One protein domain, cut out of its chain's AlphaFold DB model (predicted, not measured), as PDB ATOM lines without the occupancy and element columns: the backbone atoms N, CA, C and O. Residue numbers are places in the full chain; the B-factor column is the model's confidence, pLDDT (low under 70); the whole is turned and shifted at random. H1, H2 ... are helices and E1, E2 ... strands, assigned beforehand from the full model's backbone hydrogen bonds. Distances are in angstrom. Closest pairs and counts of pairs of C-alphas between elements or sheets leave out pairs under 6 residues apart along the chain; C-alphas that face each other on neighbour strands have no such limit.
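This is residues 208 to 298 of the 320 residues of the protein "(salmon louse) hypothetical protein" of Lepeophtheirus salmonis (UniProt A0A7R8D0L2). A small three-stranded sheet has two crossed helices, H1 and H3, packed over the same face, H1 over the strands and H3 beside the E1 edge. H2 lies beyond H1, away from the sheet, while the last helix, H4, stands off from the other helices at the end of residues 283 to 286. The printed part has 91 residues, with four named helices and three named strands that follow along the chain as E1 E2 H1 H2 H3 E3 H4; the mixed sheet runs E1, E2, E3, with E1 and E2 antiparallel and E2 and E3 parallel. The class is mixed, helices and strands. The whole is compact, with a radius of gyration of the C-alphas of 14.0 A, and only just flat, spanning 37 by 34 by 19 A.

E1, residues 212 to 215, begins at C-alpha 212 at (131.070, 134.494, 91.926) and is 9.7 A long. E2, residues 220 to 223, is 9.8 A long. H1, residues 230 to 241, measures 16.4 A and begins at C-alpha 230 at (135.242, 144.713, 89.198). H2, residues 244 to 251, measures 10.3 A, and H3, residues 257 to 264, 12.1 A. E3, residues 279 to 282, is 10.4 A long. H4, residues 287 to 298, measures 16.4 A and ends at C-alpha 298 at (123.087, 154.651, 84.847).

E1 and E2 form a hairpin, with N 213 and O 222 2.9 A apart, within hydrogen-bond range. E2 and E3 are parallel at 25 degrees, with N 221 and O 279 2.9 A apart, within hydrogen-bond range. E2, H1, H2, H3 and E3 make a strand-helix-strand unit, two parallel neighbour strands with helices between. H1 is on the sheet at a height of 9.9 A, giving two layers, a helix on one face of a sheet. H3 is on the same face at a height of 7.3 A, over none of the strands; the closest C-alphas of E1 and H3 are those of Ile 213 and Leu 264, 5.1 A apart. H1 and H3 touch at a steep tilt of 61 degrees, their closest C-alphas being those of Tyr 235 and Ala 257, 5.3 A apart. H1, with residues 238 to 239 alone, and H2 only just touch, only at the corner, with 3 pairs of C-alphas within 8 A; the closest are those of Ser 238 and Leu 247, 7.0 A apart. H4 is apart from H1, H2 and H3 and not on the sheet. Every O i to N i+4 pair is within hydrogen-bond range in H1, H2 and H4; H3 has 1 of 4, beside 5 of 5 O i to N i+3 pairs.

The C-alphas farthest apart are those of Met 252 and Ser 276, 38.6 A. The printed part has no cut. The link from H3 to E3, residues 265 to 278, is long. The mean pLDDT of the printed part is 78.2; residues 208 to 210, 267 to 276, 287 to 288 and 295 to 298 are under 70.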
ATOM      1  N   ASN A 208     123.296 135.271  94.468       62.78
ATOM      2  CA  ASN A 208     123.320 134.690  93.129       62.78
ATOM      3  C   ASN A 208     124.717 134.116  92.832       62.78
ATOM      4  O   ASN A 208     125.712 134.813  93.034       62.78
ATOM      5  N   GLY A 209     124.781 132.868  92.355       63.84
ATOM      6  CA  GLY A 209     126.023 132.214  91.929       63.84
ATOM      7  C   GLY A 209     126.747 132.972  90.823       63.84
ATOM      8  O   GLY A 209     127.972 133.017  90.817       63.84
ATOM      9  N   ASP A 210     125.994 133.694  89.992       69.25
ATOM     10  CA  ASP A 210     126.535 134.530  88.917       69.25
ATOM     11  C   ASP A 210     127.431 135.673  89.415       69.25
ATOM     12  O   ASP A 210     128.182 136.241  88.626       69.25
ATOM     13  N   ASN A 211     127.365 136.012  90.708       76.25
ATOM     14  CA  ASN A 211     128.229 137.016  91.336       76.25
ATOM     15  C   ASN A 211     129.556 136.432  91.842       76.25
ATOM     16  O   ASN A 211     130.302 137.116  92.545       76.25
ATOM     17  N   PHE A 212     129.844 135.168  91.529       83.25
ATOM     18  CA  PHE A 212     131.070 134.494  91.926       83.25
ATOM     19  C   PHE A 212     131.840 134.047  90.698       83.25
ATOM     20  O   PHE A 212     131.332 133.313  89.851       83.25
ATOM     21  N   ILE A 213     133.101 134.454  90.656       87.38
ATOM     22  CA  ILE A 213     134.101 133.916  89.744       87.38
ATOM     23  C   ILE A 213     134.943 132.915  90.519       87.38
ATOM     24  O   ILE A 213     135.497 133.269  91.559       87.38
ATOM     25  N   ARG A 214     135.061 131.688  90.010       87.12
ATOM     26  CA  ARG A 214     136.056 130.724  90.481       87.12
ATOM     27  C   ARG A 214     137.195 130.659  89.487       87.12
ATOM     28  O   ARG A 214     136.998 130.278  88.336       87.12
ATOM     29  N   GLU A 215     138.389 130.943  89.976       87.44
ATOM     30  CA  GLU A 215     139.621 130.729  89.243       87.44
ATOM     31  C   GLU A 215     140.375 129.554  89.883       87.44
ATOM     32  O   GLU A 215     140.796 129.608  91.038       87.44
ATOM     33  N   THR A 216     140.508 128.464  89.132       84.62
ATOM     34  CA  THR A 216     141.118 127.211  89.570       84.62
ATOM     35  C   THR A 216     142.643 127.266  89.659       84.62
ATOM     36  O   THR A 216     143.182 126.639  90.571       84.62
ATOM     37  N   LYS A 217     143.358 128.007  88.795       85.38
ATOM     38  CA  LYS A 217     144.840 128.039  88.827       85.38
ATOM     39  C   LYS A 217     145.357 128.701  90.100       85.38
ATOM     40  O   LYS A 217     146.269 128.199  90.744       85.38
ATOM     41  N   THR A 218     144.738 129.811  90.479       82.88
ATOM     42  CA  THR A 218     145.045 130.557  91.708       82.88
ATOM     43  C   THR A 218     144.286 130.039  92.929       82.88
ATOM     44  O   THR A 218     144.511 130.531  94.032       82.88
ATOM     45  N   LYS A 219     143.384 129.061  92.748       84.06
ATOM     46  CA  LYS A 219     142.448 128.570  93.774       84.06
ATOM     47  C   LYS A 219     141.710 129.722  94.467       84.06
ATOM     48  O   LYS A 219     141.565 129.730  95.689       84.06
ATOM     49  N   THR A 220     141.242 130.705  93.697       85.44
ATOM     50  CA  THR A 220     140.525 131.870  94.232       85.44
ATOM     51  C   THR A 220     139.044 131.858  93.881       85.44
ATOM     52  O   THR A 220     138.627 131.384  92.822       85.44
ATOM     53  N   ILE A 221     138.235 132.407  94.785       85.31
ATOM     54  CA  ILE A 221     136.832 132.731  94.537       85.31
ATOM     55  C   ILE A 221     136.646 134.226  94.767       85.31
ATOM     56  O   ILE A 221     136.770 134.711  95.893       85.31
ATOM     57  N   TYR A 222     136.311 134.950  93.703       86.94
ATOM     58  CA  TYR A 222     135.997 136.369  93.775       86.94
ATOM     59  C   TYR A 222     134.486 136.579  93.800       86.94
ATOM     60  O   TYR A 222     133.794 136.340  92.807       86.94
ATOM     61  N   CYS A 223     133.979 137.040  94.944       82.56
ATOM     62  CA  CYS A 223     132.604 137.505  95.091       82.56
ATOM     63  C   CYS A 223     132.541 138.974  94.674       82.56
ATOM     64  O   CYS A 223     132.934 139.869  95.430       82.56
ATOM     65  N   PHE A 224     132.085 139.227  93.452       83.06
ATOM     66  CA  PHE A 224     132.143 140.566  92.893       83.06
ATOM     67  C   PHE A 224     130.873 141.363  93.181       83.06
ATOM     68  O   PHE A 224     129.746 140.877  93.079       83.06
ATOM     69  N   ALA A 225     131.065 142.640  93.500       80.25
ATOM     70  CA  ALA A 225     129.999 143.628  93.527       80.25
ATOM     71  C   ALA A 225     130.100 144.536  92.293       80.25
ATOM     72  O   ALA A 225     131.146 144.660  91.659       80.25
ATOM     73  N   HIS A 226     129.015 145.209  91.927       79.94
ATOM     74  CA  HIS A 226     129.094 146.252  90.903       79.94
ATOM     75  C   HIS A 226     129.725 147.528  91.472       79.94
ATOM     76  O   HIS A 226     129.478 147.867  92.631       79.94
ATOM     77  N   LYS A 227     130.473 148.253  90.627       82.00
ATOM     78  CA  LYS A 227     131.071 149.572  90.926       82.00
ATOM     79  C   LYS A 227     132.116 149.583  92.051       82.00
ATOM     80  O   LYS A 227     132.246 150.555  92.781       82.00
ATOM     81  N   VAL A 228     132.885 148.501  92.150       79.81
ATOM     82  CA  VAL A 228     134.029 148.345  93.073       79.81
ATOM     83  C   VAL A 228     135.312 147.967  92.311       79.81
ATOM     84  O   VAL A 228     136.052 147.088  92.723       79.81
ATOM     85  N   ALA A 229     135.518 148.550  91.123       80.44
ATOM     86  CA  ALA A 229     136.612 148.196  90.202       80.44
ATOM     87  C   ALA A 229     136.597 146.736  89.683       80.44
ATOM     88  O   ALA A 229     137.591 146.203  89.196       80.44
ATOM     89  N   THR A 230     135.430 146.090  89.689       82.62
ATOM     90  CA  THR A 230     135.242 144.713  89.198       82.62
ATOM     91  C   THR A 230     135.679 144.492  87.743       82.62
ATOM     92  O   THR A 230     136.189 143.423  87.424       82.62
ATOM     93  N   SER A 231     135.554 145.490  86.862       79.94
ATOM     94  CA  SER A 231     136.041 145.387  85.477       79.94
ATOM     95  C   SER A 231     137.561 145.191  85.406       79.94
ATOM     96  O   SER A 231     138.035 144.417  84.577       79.94
ATOM     97  N   SER A 232     138.314 145.833  86.306       82.38
ATOM     98  CA  SER A 232     139.769 145.674  86.423       82.38
ATOM     99  C   SER A 232     140.124 144.263  86.889       82.38
ATOM    100  O   SER A 232     141.004 143.625  86.318       82.38
ATOM    101  N   MET A 233     139.362 143.714  87.842       83.88
ATOM    102  CA  MET A 233     139.521 142.318  88.261       83.88
ATOM    103  C   MET A 233     139.249 141.333  87.125       83.88
ATOM    104  O   MET A 233     139.978 140.359  86.965       83.88
ATOM    105  N   PHE A 234     138.236 141.587  86.298       87.44
ATOM    106  CA  PHE A 234     137.964 140.764  85.121       87.44
ATOM    107  C   PHE A 234     139.110 140.806  84.107       87.44
ATOM    108  O   PHE A 234     139.475 139.774  83.541       87.44
ATOM    109  N   TYR A 235     139.736 141.966  83.924       84.06
ATOM    110  CA  TYR A 235     140.927 142.067  83.091       84.06
ATOM    111  C   TYR A 235     142.093 141.232  83.645       84.06
ATOM    112  O   TYR A 235     142.644 140.412  82.911       84.06
ATOM    113  N   ILE A 236     142.387 141.332  84.946       86.38
ATOM    114  CA  ILE A 236     143.414 140.503  85.605       86.38
ATOM    115  C   ILE A 236     143.116 139.011  85.403       86.38
ATOM    116  O   ILE A 236     143.977 138.252  84.956       86.38
ATOM    117  N   TYR A 237     141.879 138.581  85.665       88.88
ATOM    118  CA  TYR A 237     141.494 137.181  85.504       88.88
ATOM    119  C   TYR A 237     141.617 136.681  84.064       88.88
ATOM    120  O   TYR A 237     141.982 135.526  83.854       88.88
ATOM    121  N   SER A 238     141.379 137.538  83.067       88.38
ATOM    122  CA  SER A 238     141.603 137.174  81.664       88.38
ATOM    123  C   SER A 238     143.071 136.838  81.378       88.38
ATOM    124  O   SER A 238     143.347 135.892  80.641       88.38
ATOM    125  N   HIS A 239     144.007 137.564  81.998       86.50
ATOM    126  CA  HIS A 239     145.446 137.336  81.845       86.50
ATOM    127  C   HIS A 239     145.911 136.102  82.624       86.50
ATOM    128  O   HIS A 239     146.676 135.307  82.090       86.50
ATOM    129  N   ILE A 240     145.376 135.868  83.827       86.50
ATOM    130  CA  ILE A 240     145.638 134.636  84.596       86.50
ATOM    131  C   ILE A 240     145.176 133.392  83.817       86.50
ATOM    132  O   ILE A 240     145.870 132.367  83.776       86.50
ATOM    133  N   GLN A 241     144.016 133.466  83.154       88.25
ATOM    134  CA  GLN A 241     143.551 132.377  82.289       88.25
ATOM    135  C   GLN A 241     144.487 132.135  81.103       88.25
ATOM    136  O   GLN A 241     144.647 130.982  80.702       88.25
ATOM    137  N   ASN A 242     145.166 133.177  80.615       88.00
ATOM    138  CA  ASN A 242     146.109 133.118  79.499       88.00
ATOM    139  C   ASN A 242     145.508 132.464  78.236       88.00
ATOM    140  O   ASN A 242     146.160 131.704  77.526       88.00
ATOM    141  N   ASP A 243     144.228 132.733  77.972       90.00
ATOM    142  CA  ASP A 243     143.539 132.303  76.754       90.00
ATOM    143  C   ASP A 243     143.880 133.289  75.629       90.00
ATOM    144  O   ASP A 243     143.297 134.373  75.532       90.00
ATOM    145  N   SER A 244     144.855 132.926  74.793       91.50
ATOM    146  CA  SER A 244     145.391 133.789  73.731       91.50
ATOM    147  C   SER A 244     144.319 134.264  72.748       91.50
ATOM    148  O   SER A 244     144.345 135.426  72.335       91.50
ATOM    149  N   LYS A 245     143.329 133.419  72.428       93.12
ATOM    150  CA  LYS A 245     142.202 133.786  71.562       93.12
ATOM    151  C   LYS A 245     141.336 134.849  72.229       93.12
ATOM    152  O   LYS A 245     141.022 135.859  71.605       93.12
ATOM    153  N   PHE A 246     140.983 134.655  73.498       88.50
ATOM    154  CA  PHE A 246     140.176 135.621  74.245       88.50
ATOM    155  C   PHE A 246     140.895 136.963  74.434       88.50
ATOM    156  O   PHE A 246     140.292 138.017  74.238       88.50
ATOM    157  N   LEU A 247     142.187 136.932  74.763       88.06
ATOM    158  CA  LEU A 247     143.010 138.136  74.902       88.06
ATOM    159  C   LEU A 247     143.154 138.881  73.571       88.06
ATOM    160  O   LEU A 247     143.051 140.109  73.536       88.06
ATOM    161  N   HIS A 248     143.326 138.150  72.469       89.81
ATOM    162  CA  HIS A 248     143.352 138.730  71.132       89.81
ATOM    163  C   HIS A 248     142.004 139.367  70.763       89.81
ATOM    164  O   HIS A 248     141.973 140.492  70.272       89.81
ATOM    165  N   GLU A 249     140.881 138.708  71.059       86.62
ATOM    166  CA  GLU A 249     139.537 139.260  70.832       86.62
ATOM    167  C   GLU A 249     139.273 140.531  71.657       86.62
ATOM    168  O   GLU A 249     138.641 141.455  71.143       86.62
ATOM    169  N   ILE A 250     139.786 140.617  72.892       83.06
ATOM    170  CA  ILE A 250     139.744 141.854  73.692       83.06
ATOM    171  C   ILE A 250     140.575 142.955  73.029       83.06
ATOM    172  O   ILE A 250     140.093 144.074  72.861       83.06
ATOM    173  N   LYS A 251     141.809 142.643  72.618       84.50
ATOM    174  CA  LYS A 251     142.710 143.606  71.965       84.50
ATOM    175  C   LYS A 251     142.121 144.148  70.659       84.50
ATOM    176  O   LYS A 251     142.228 145.337  70.387       84.50
ATOM    177  N   MET A 252     141.461 143.286  69.889       83.06
ATOM    178  CA  MET A 252     140.772 143.635  68.642       83.06
ATOM    179  C   MET A 252     139.400 144.291  68.864       83.06
ATOM    180  O   MET A 252     138.657 144.465  67.901       83.06
ATOM    181  N   LYS A 253     139.031 144.606  70.115       76.00
ATOM    182  CA  LYS A 253     137.728 145.174  70.501       76.00
ATOM    183  C   LYS A 253     136.514 144.339  70.060       76.00
ATOM    184  O   LYS A 253     135.397 144.839  70.006       76.00
ATOM    185  N   LYS A 254     136.708 143.046  69.781       73.81
ATOM    186  CA  LYS A 254     135.629 142.097  69.452       73.81
ATOM    187  C   LYS A 254     134.930 141.568  70.705       73.81
ATOM    188  O   LYS A 254     133.796 141.103  70.624       73.81
ATOM    189  N   LYS A 255     135.607 141.608  71.857       74.94
ATOM    190  CA  LYS A 255     135.055 141.252  73.169       74.94
ATOM    191  C   LYS A 255     135.475 142.251  74.234       74.94
ATOM    192  O   LYS A 255     136.501 142.910  74.125       74.94
ATOM    193  N   ILE A 256     134.691 142.303  75.305       77.88
ATOM    194  CA  ILE A 256     134.972 143.124  76.484       77.88
ATOM    195  C   ILE A 256     135.480 142.203  77.597       77.88
ATOM    196  O   ILE A 256     134.930 141.119  77.804       77.88
ATOM    197  N   ALA A 257     136.489 142.642  78.357       73.75
ATOM    198  CA  ALA A 257     137.092 141.864  79.448       73.75
ATOM    199  C   ALA A 257     136.066 141.325  80.462       73.75
ATOM    200  O   ALA A 257     136.223 140.229  80.991       73.75
ATOM    201  N   PHE A 258     134.959 142.050  80.660       79.19
ATOM    202  CA  PHE A 258     133.825 141.638  81.489       79.19
ATOM    203  C   PHE A 258     133.259 140.255  81.143       79.19
ATOM    204  O   PHE A 258     132.749 139.567  82.026       79.19
ATOM    205  N   MET A 259     133.379 139.809  79.891       83.88
ATOM    206  CA  MET A 259     132.878 138.503  79.459       83.88
ATOM    207  C   MET A 259     133.602 137.321  80.113       83.88
ATOM    208  O   MET A 259     133.065 136.213  80.102       83.88
ATOM    209  N   ILE A 260     134.775 137.534  80.724       85.19
ATOM    210  CA  ILE A 260     135.489 136.480  81.458       85.19
ATOM    211  C   ILE A 260     134.629 135.889  82.577       85.19
ATOM    212  O   ILE A 260     134.759 134.705  82.880       85.19
ATOM    213  N   LYS A 261     133.706 136.683  83.147       85.31
ATOM    214  CA  LYS A 261     132.804 136.207  84.191       85.31
ATOM    215  C   LYS A 261     132.015 134.999  83.705       85.31
ATOM    216  O   LYS A 261     131.958 134.021  84.416       85.31
ATOM    217  N   PHE A 262     131.529 134.994  82.462       84.69
ATOM    218  CA  PHE A 262     130.730 133.885  81.935       84.69
ATOM    219  C   PHE A 262     131.542 132.598  81.774       84.69
ATOM    220  O   PHE A 262     130.985 131.511  81.867       84.69
ATOM    221  N   LYS A 263     132.858 132.714  81.558       85.38
ATOM    222  CA  LYS A 263     133.763 131.559  81.512       85.38
ATOM    223  C   LYS A 263     134.069 131.003  82.901       85.38
ATOM    224  O   LYS A 263     134.292 129.808  83.034       85.38
ATOM    225  N   LEU A 264     134.119 131.871  83.911       87.06
ATOM    226  CA  LEU A 264     134.561 131.527  85.266       87.06
ATOM    227  C   LEU A 264     133.428 131.514  86.306       87.06
ATOM    228  O   LEU A 264     133.685 131.304  87.493       87.06
ATOM    229  N   SER A 265     132.189 131.763  85.879       83.75
ATOM    230  CA  SER A 265     131.007 131.802  86.734       83.75
ATOM    231  C   SER A 265     130.808 130.459  87.417       83.75
ATOM    232  O   SER A 265     130.916 129.396  86.801       83.75
ATOM    233  N   LEU A 266     130.468 130.510  88.701       72.06
ATOM    234  CA  LEU A 266     130.080 129.323  89.447       72.06
ATOM    235  C   LEU A 266     128.590 129.021  89.279       72.06
ATOM    236  O   LEU A 266     127.764 129.917  89.467       72.06
ATOM    237  N   PRO A 267     128.210 127.749  89.061       67.50
ATOM    238  CA  PRO A 267     126.832 127.333  89.252       67.50
ATOM    239  C   PRO A 267     126.393 127.644  90.689       67.50
ATOM    240  O   PRO A 267     127.081 127.313  91.658       67.50
ATOM    241  N   SER A 268     125.209 128.235  90.854       60.03
ATOM    242  CA  SER A 268     124.672 128.684  92.152       60.03
ATOM    243  C   SER A 268     124.591 127.583  93.220       60.03
ATOM    244  O   SER A 268     124.554 127.876  94.415       60.03
ATOM    245  N   LYS A 269     124.575 126.311  92.800       60.16
ATOM    246  CA  LYS A 269     124.550 125.131  93.680       60.16
ATOM    247  C   LYS A 269     125.916 124.820  94.312       60.16
ATOM    248  O   LYS A 269     125.950 124.237  95.395       60.16
ATOM    249  N   ASP A 270     127.014 125.277  93.710       62.09
ATOM    250  CA  ASP A 270     128.375 124.878  94.092       62.09
ATOM    251  C   ASP A 270     129.077 125.889  95.005       62.09
ATOM    252  O   ASP A 270     130.002 125.527  95.729       62.09
ATOM    253  N   VAL A 271     128.596 127.136  95.061       60.59
ATOM    254  CA  VAL A 271     129.200 128.214  95.871       60.59
ATOM    255  C   VAL A 271     129.347 127.821  97.349       60.59
ATOM    256  O   VAL A 271     130.331 128.179  97.989       60.59
ATOM    257  N   ARG A 272     128.410 127.032  97.898       58.66
ATOM    258  CA  ARG A 272     128.451 126.598  99.310       58.66
ATOM    259  C   ARG A 272     129.466 125.490  99.591       58.66
ATOM    260  O   ARG A 272     129.834 125.310 100.745       58.66
ATOM    261  N   ARG A 273     129.886 124.735  98.572       59.81
ATOM    262  CA  ARG A 273     130.771 123.564  98.720       59.81
ATOM    263  C   ARG A 273     132.251 123.898  98.526       59.81
ATOM    264  O   ARG A 273     133.098 123.079  98.849       59.81
ATOM    265  N   LEU A 274     132.566 125.083  98.001       56.81
ATOM    266  CA  LEU A 274     133.915 125.423  97.539       56.81
ATOM    267  C   LEU A 274     134.758 126.213  98.553       56.81
ATOM    268  O   LEU A 274     135.927 126.476  98.284       56.81
ATOM    269  N   SER A 275     134.205 126.589  99.714       58.66
ATOM    270  CA  SER A 275     134.884 127.532 100.615       58.66
ATOM    271  C   SER A 275     136.047 126.943 101.421       58.66
ATOM    272  O   SER A 275     136.751 127.715 102.063       58.66
ATOM    273  N   SER A 276     136.247 125.620 101.443       60.72
ATOM    274  CA  SER A 276     137.333 125.001 102.221       60.72
ATOM    275  C   SER A 276     138.642 124.843 101.442       60.72
ATOM    276  O   SER A 276     139.696 124.775 102.060       60.72
ATOM    277  N   SER A 277     138.603 124.809 100.105       74.38
ATOM    278  CA  SER A 277     139.788 124.578  99.258       74.38
ATOM    279  C   SER A 277     140.238 125.797  98.451       74.38
ATOM    280  O   SER A 277     141.249 125.725  97.754       74.38
ATOM    281  N   HIS A 278     139.487 126.900  98.518       77.25
ATOM    282  CA  HIS A 278     139.746 128.112  97.749       77.25
ATOM    283  C   HIS A 278     139.810 129.342  98.653       77.25
ATOM    284  O   HIS A 278     138.986 129.521  99.554       77.25
ATOM    285  N   TYR A 279     140.735 130.249  98.343       80.75
ATOM    286  CA  TYR A 279     140.790 131.560  98.969       80.75
ATOM    287  C   TYR A 279     139.653 132.440  98.438       80.75
ATOM    288  O   TYR A 279     139.615 132.795  97.258       80.75
ATOM    289  N   THR A 280     138.700 132.777  99.305       79.38
ATOM    290  CA  THR A 280     137.525 133.575  98.935       79.38
ATOM    291  C   THR A 280     137.707 135.022  99.363       79.38
ATOM    292  O   THR A 280     137.985 135.289 100.531       79.38
ATOM    293  N   TYR A 281     137.483 135.961  98.448       78.62
ATOM    294  CA  TYR A 281     137.573 137.384  98.750       78.62
ATOM    295  C   TYR A 281     136.516 138.207  98.012       78.62
ATOM    296  O   TYR A 281     135.888 137.768  97.046       78.62
ATOM    297  N   LEU A 282     136.311 139.425  98.505       83.94
ATOM    298  CA  LEU A 282     135.451 140.439  97.912       83.94
ATOM    299  C   LEU A 282     136.172 141.781  97.975       83.94
ATOM    300  O   LEU A 282     136.926 142.034  98.914       83.94
ATOM    301  N   ILE A 283     135.909 142.642  97.001       78.75
ATOM    302  CA  ILE A 283     136.371 144.030  97.014       78.75
ATOM    303  C   ILE A 283     135.177 144.896  97.387       78.75
ATOM    304  O   ILE A 283     134.074 144.719  96.861       78.75
ATOM    305  N   HIS A 284     135.384 145.819  98.319       75.12
ATOM    306  CA  HIS A 284     134.384 146.809  98.683       75.12
ATOM    307  C   HIS A 284     134.915 148.211  98.401       75.12
ATOM    308  O   HIS A 284     136.098 148.472  98.562       75.12
ATOM    309  N   ARG A 285     134.002 149.104  98.025       74.00
ATOM    310  CA  ARG A 285     134.214 150.550  97.899       74.00
ATOM    311  C   ARG A 285     133.370 151.256  98.952       74.00
ATOM    312  O   ARG A 285     132.353 150.680  99.378       74.00
ATOM    313  N   HIS A 286     133.736 152.476  99.345       73.50
ATOM    314  CA  HIS A 286     132.883 153.283 100.212       73.50
ATOM    315  C   HIS A 286     131.429 153.327  99.673       73.50
ATOM    316  O   HIS A 286     131.223 153.586  98.481       73.50
ATOM    317  N   PRO A 287     130.392 153.039 100.492       69.75
ATOM    318  CA  PRO A 287     129.026 152.853  99.989       69.75
ATOM    319  C   PRO A 287     128.467 154.061  99.233       69.75
ATOM    320  O   PRO A 287     127.769 153.876  98.237       69.75
ATOM    321  N   TYR A 288     128.792 155.275  99.687       66.88
ATOM    322  CA  TYR A 288     128.324 156.514  99.065       66.88
ATOM    323  C   TYR A 288     128.967 156.736  97.692       66.88
ATOM    324  O   TYR A 288     128.280 157.020  96.717       66.88
ATOM    325  N   GLU A 289     130.270 156.490  97.569       70.12
ATOM    326  CA  GLU A 289     130.970 156.601  96.288       70.12
ATOM    327  C   GLU A 289     130.534 155.526  95.300       70.12
ATOM    328  O   GLU A 289     130.374 155.785  94.109       70.12
ATOM    329  N   ARG A 290     130.292 154.308  95.793       77.38
ATOM    330  CA  ARG A 290     129.720 153.232  94.986       77.38
ATOM    331  C   ARG A 290     128.334 153.616  94.462       77.38
ATOM    332  O   ARG A 290     128.022 153.298  93.314       77.38
ATOM    333  N   LEU A 291     127.515 154.278  95.284       73.69
ATOM    334  CA  LEU A 291     126.193 154.766  94.893       73.69
ATOM    335  C   LEU A 291     126.305 155.860  93.828       73.69
ATOM    336  O   LEU A 291     125.674 155.722  92.784       73.69
ATOM    337  N   ILE A 292     127.152 156.872  94.040       71.12
ATOM    338  CA  ILE A 292     127.424 157.929  93.051       71.12
ATOM    339  C   ILE A 292     127.938 157.316  91.745       71.12
ATOM    340  O   ILE A 292     127.434 157.626  90.670       71.12
ATOM    341  N   SER A 293     128.887 156.382  91.822       73.31
ATOM    342  CA  SER A 293     129.424 155.681  90.657       73.31
ATOM    343  C   SER A 293     128.359 154.877  89.911       73.31
ATOM    344  O   SER A 293     128.356 154.849  88.682       73.31
ATOM    345  N   GLY A 294     127.431 154.245  90.632       73.38
ATOM    346  CA  GLY A 294     126.277 153.575  90.036       73.38
ATOM    347  C   GLY A 294     125.275 154.548  89.414       73.38
ATOM    348  O   GLY A 294     124.738 154.253  88.350       73.38
ATOM    349  N   TYR A 295     125.041 155.693  90.051       67.12
ATOM    350  CA  TYR A 295     124.138 156.740  89.577       67.12
ATOM    351  C   TYR A 295     124.658 157.388  88.287       67.12
ATOM    352  O   TYR A 295     123.950 157.401  87.283       67.12
ATOM    353  N   LEU A 296     125.916 157.838  88.275       65.12
ATOM    354  CA  LEU A 296     126.544 158.464  87.106       65.12
ATOM    355  C   LEU A 296     126.594 157.523  85.900       65.12
ATOM    356  O   LEU A 296     126.349 157.945  84.773       65.12
ATOM    357  N   ASP A 297     126.857 156.239  86.147       66.62
ATOM    358  CA  ASP A 297     126.886 155.216  85.105       66.62
ATOM    359  C   ASP A 297     125.521 154.937  84.470       66.62
ATOM    360  O   ASP A 297     125.464 154.602  83.288       66.62
ATOM    361  N   ARG A 298     124.444 155.037  85.259       63.03
ATOM    362  CA  ARG A 298     123.087 154.651  84.847       63.03
ATOM    363  C   ARG A 298     122.228 155.811  84.363       63.03
ATOM    364  O   ARG A 298     121.372 155.579  83.522       63.03
TER     365      ARG A 298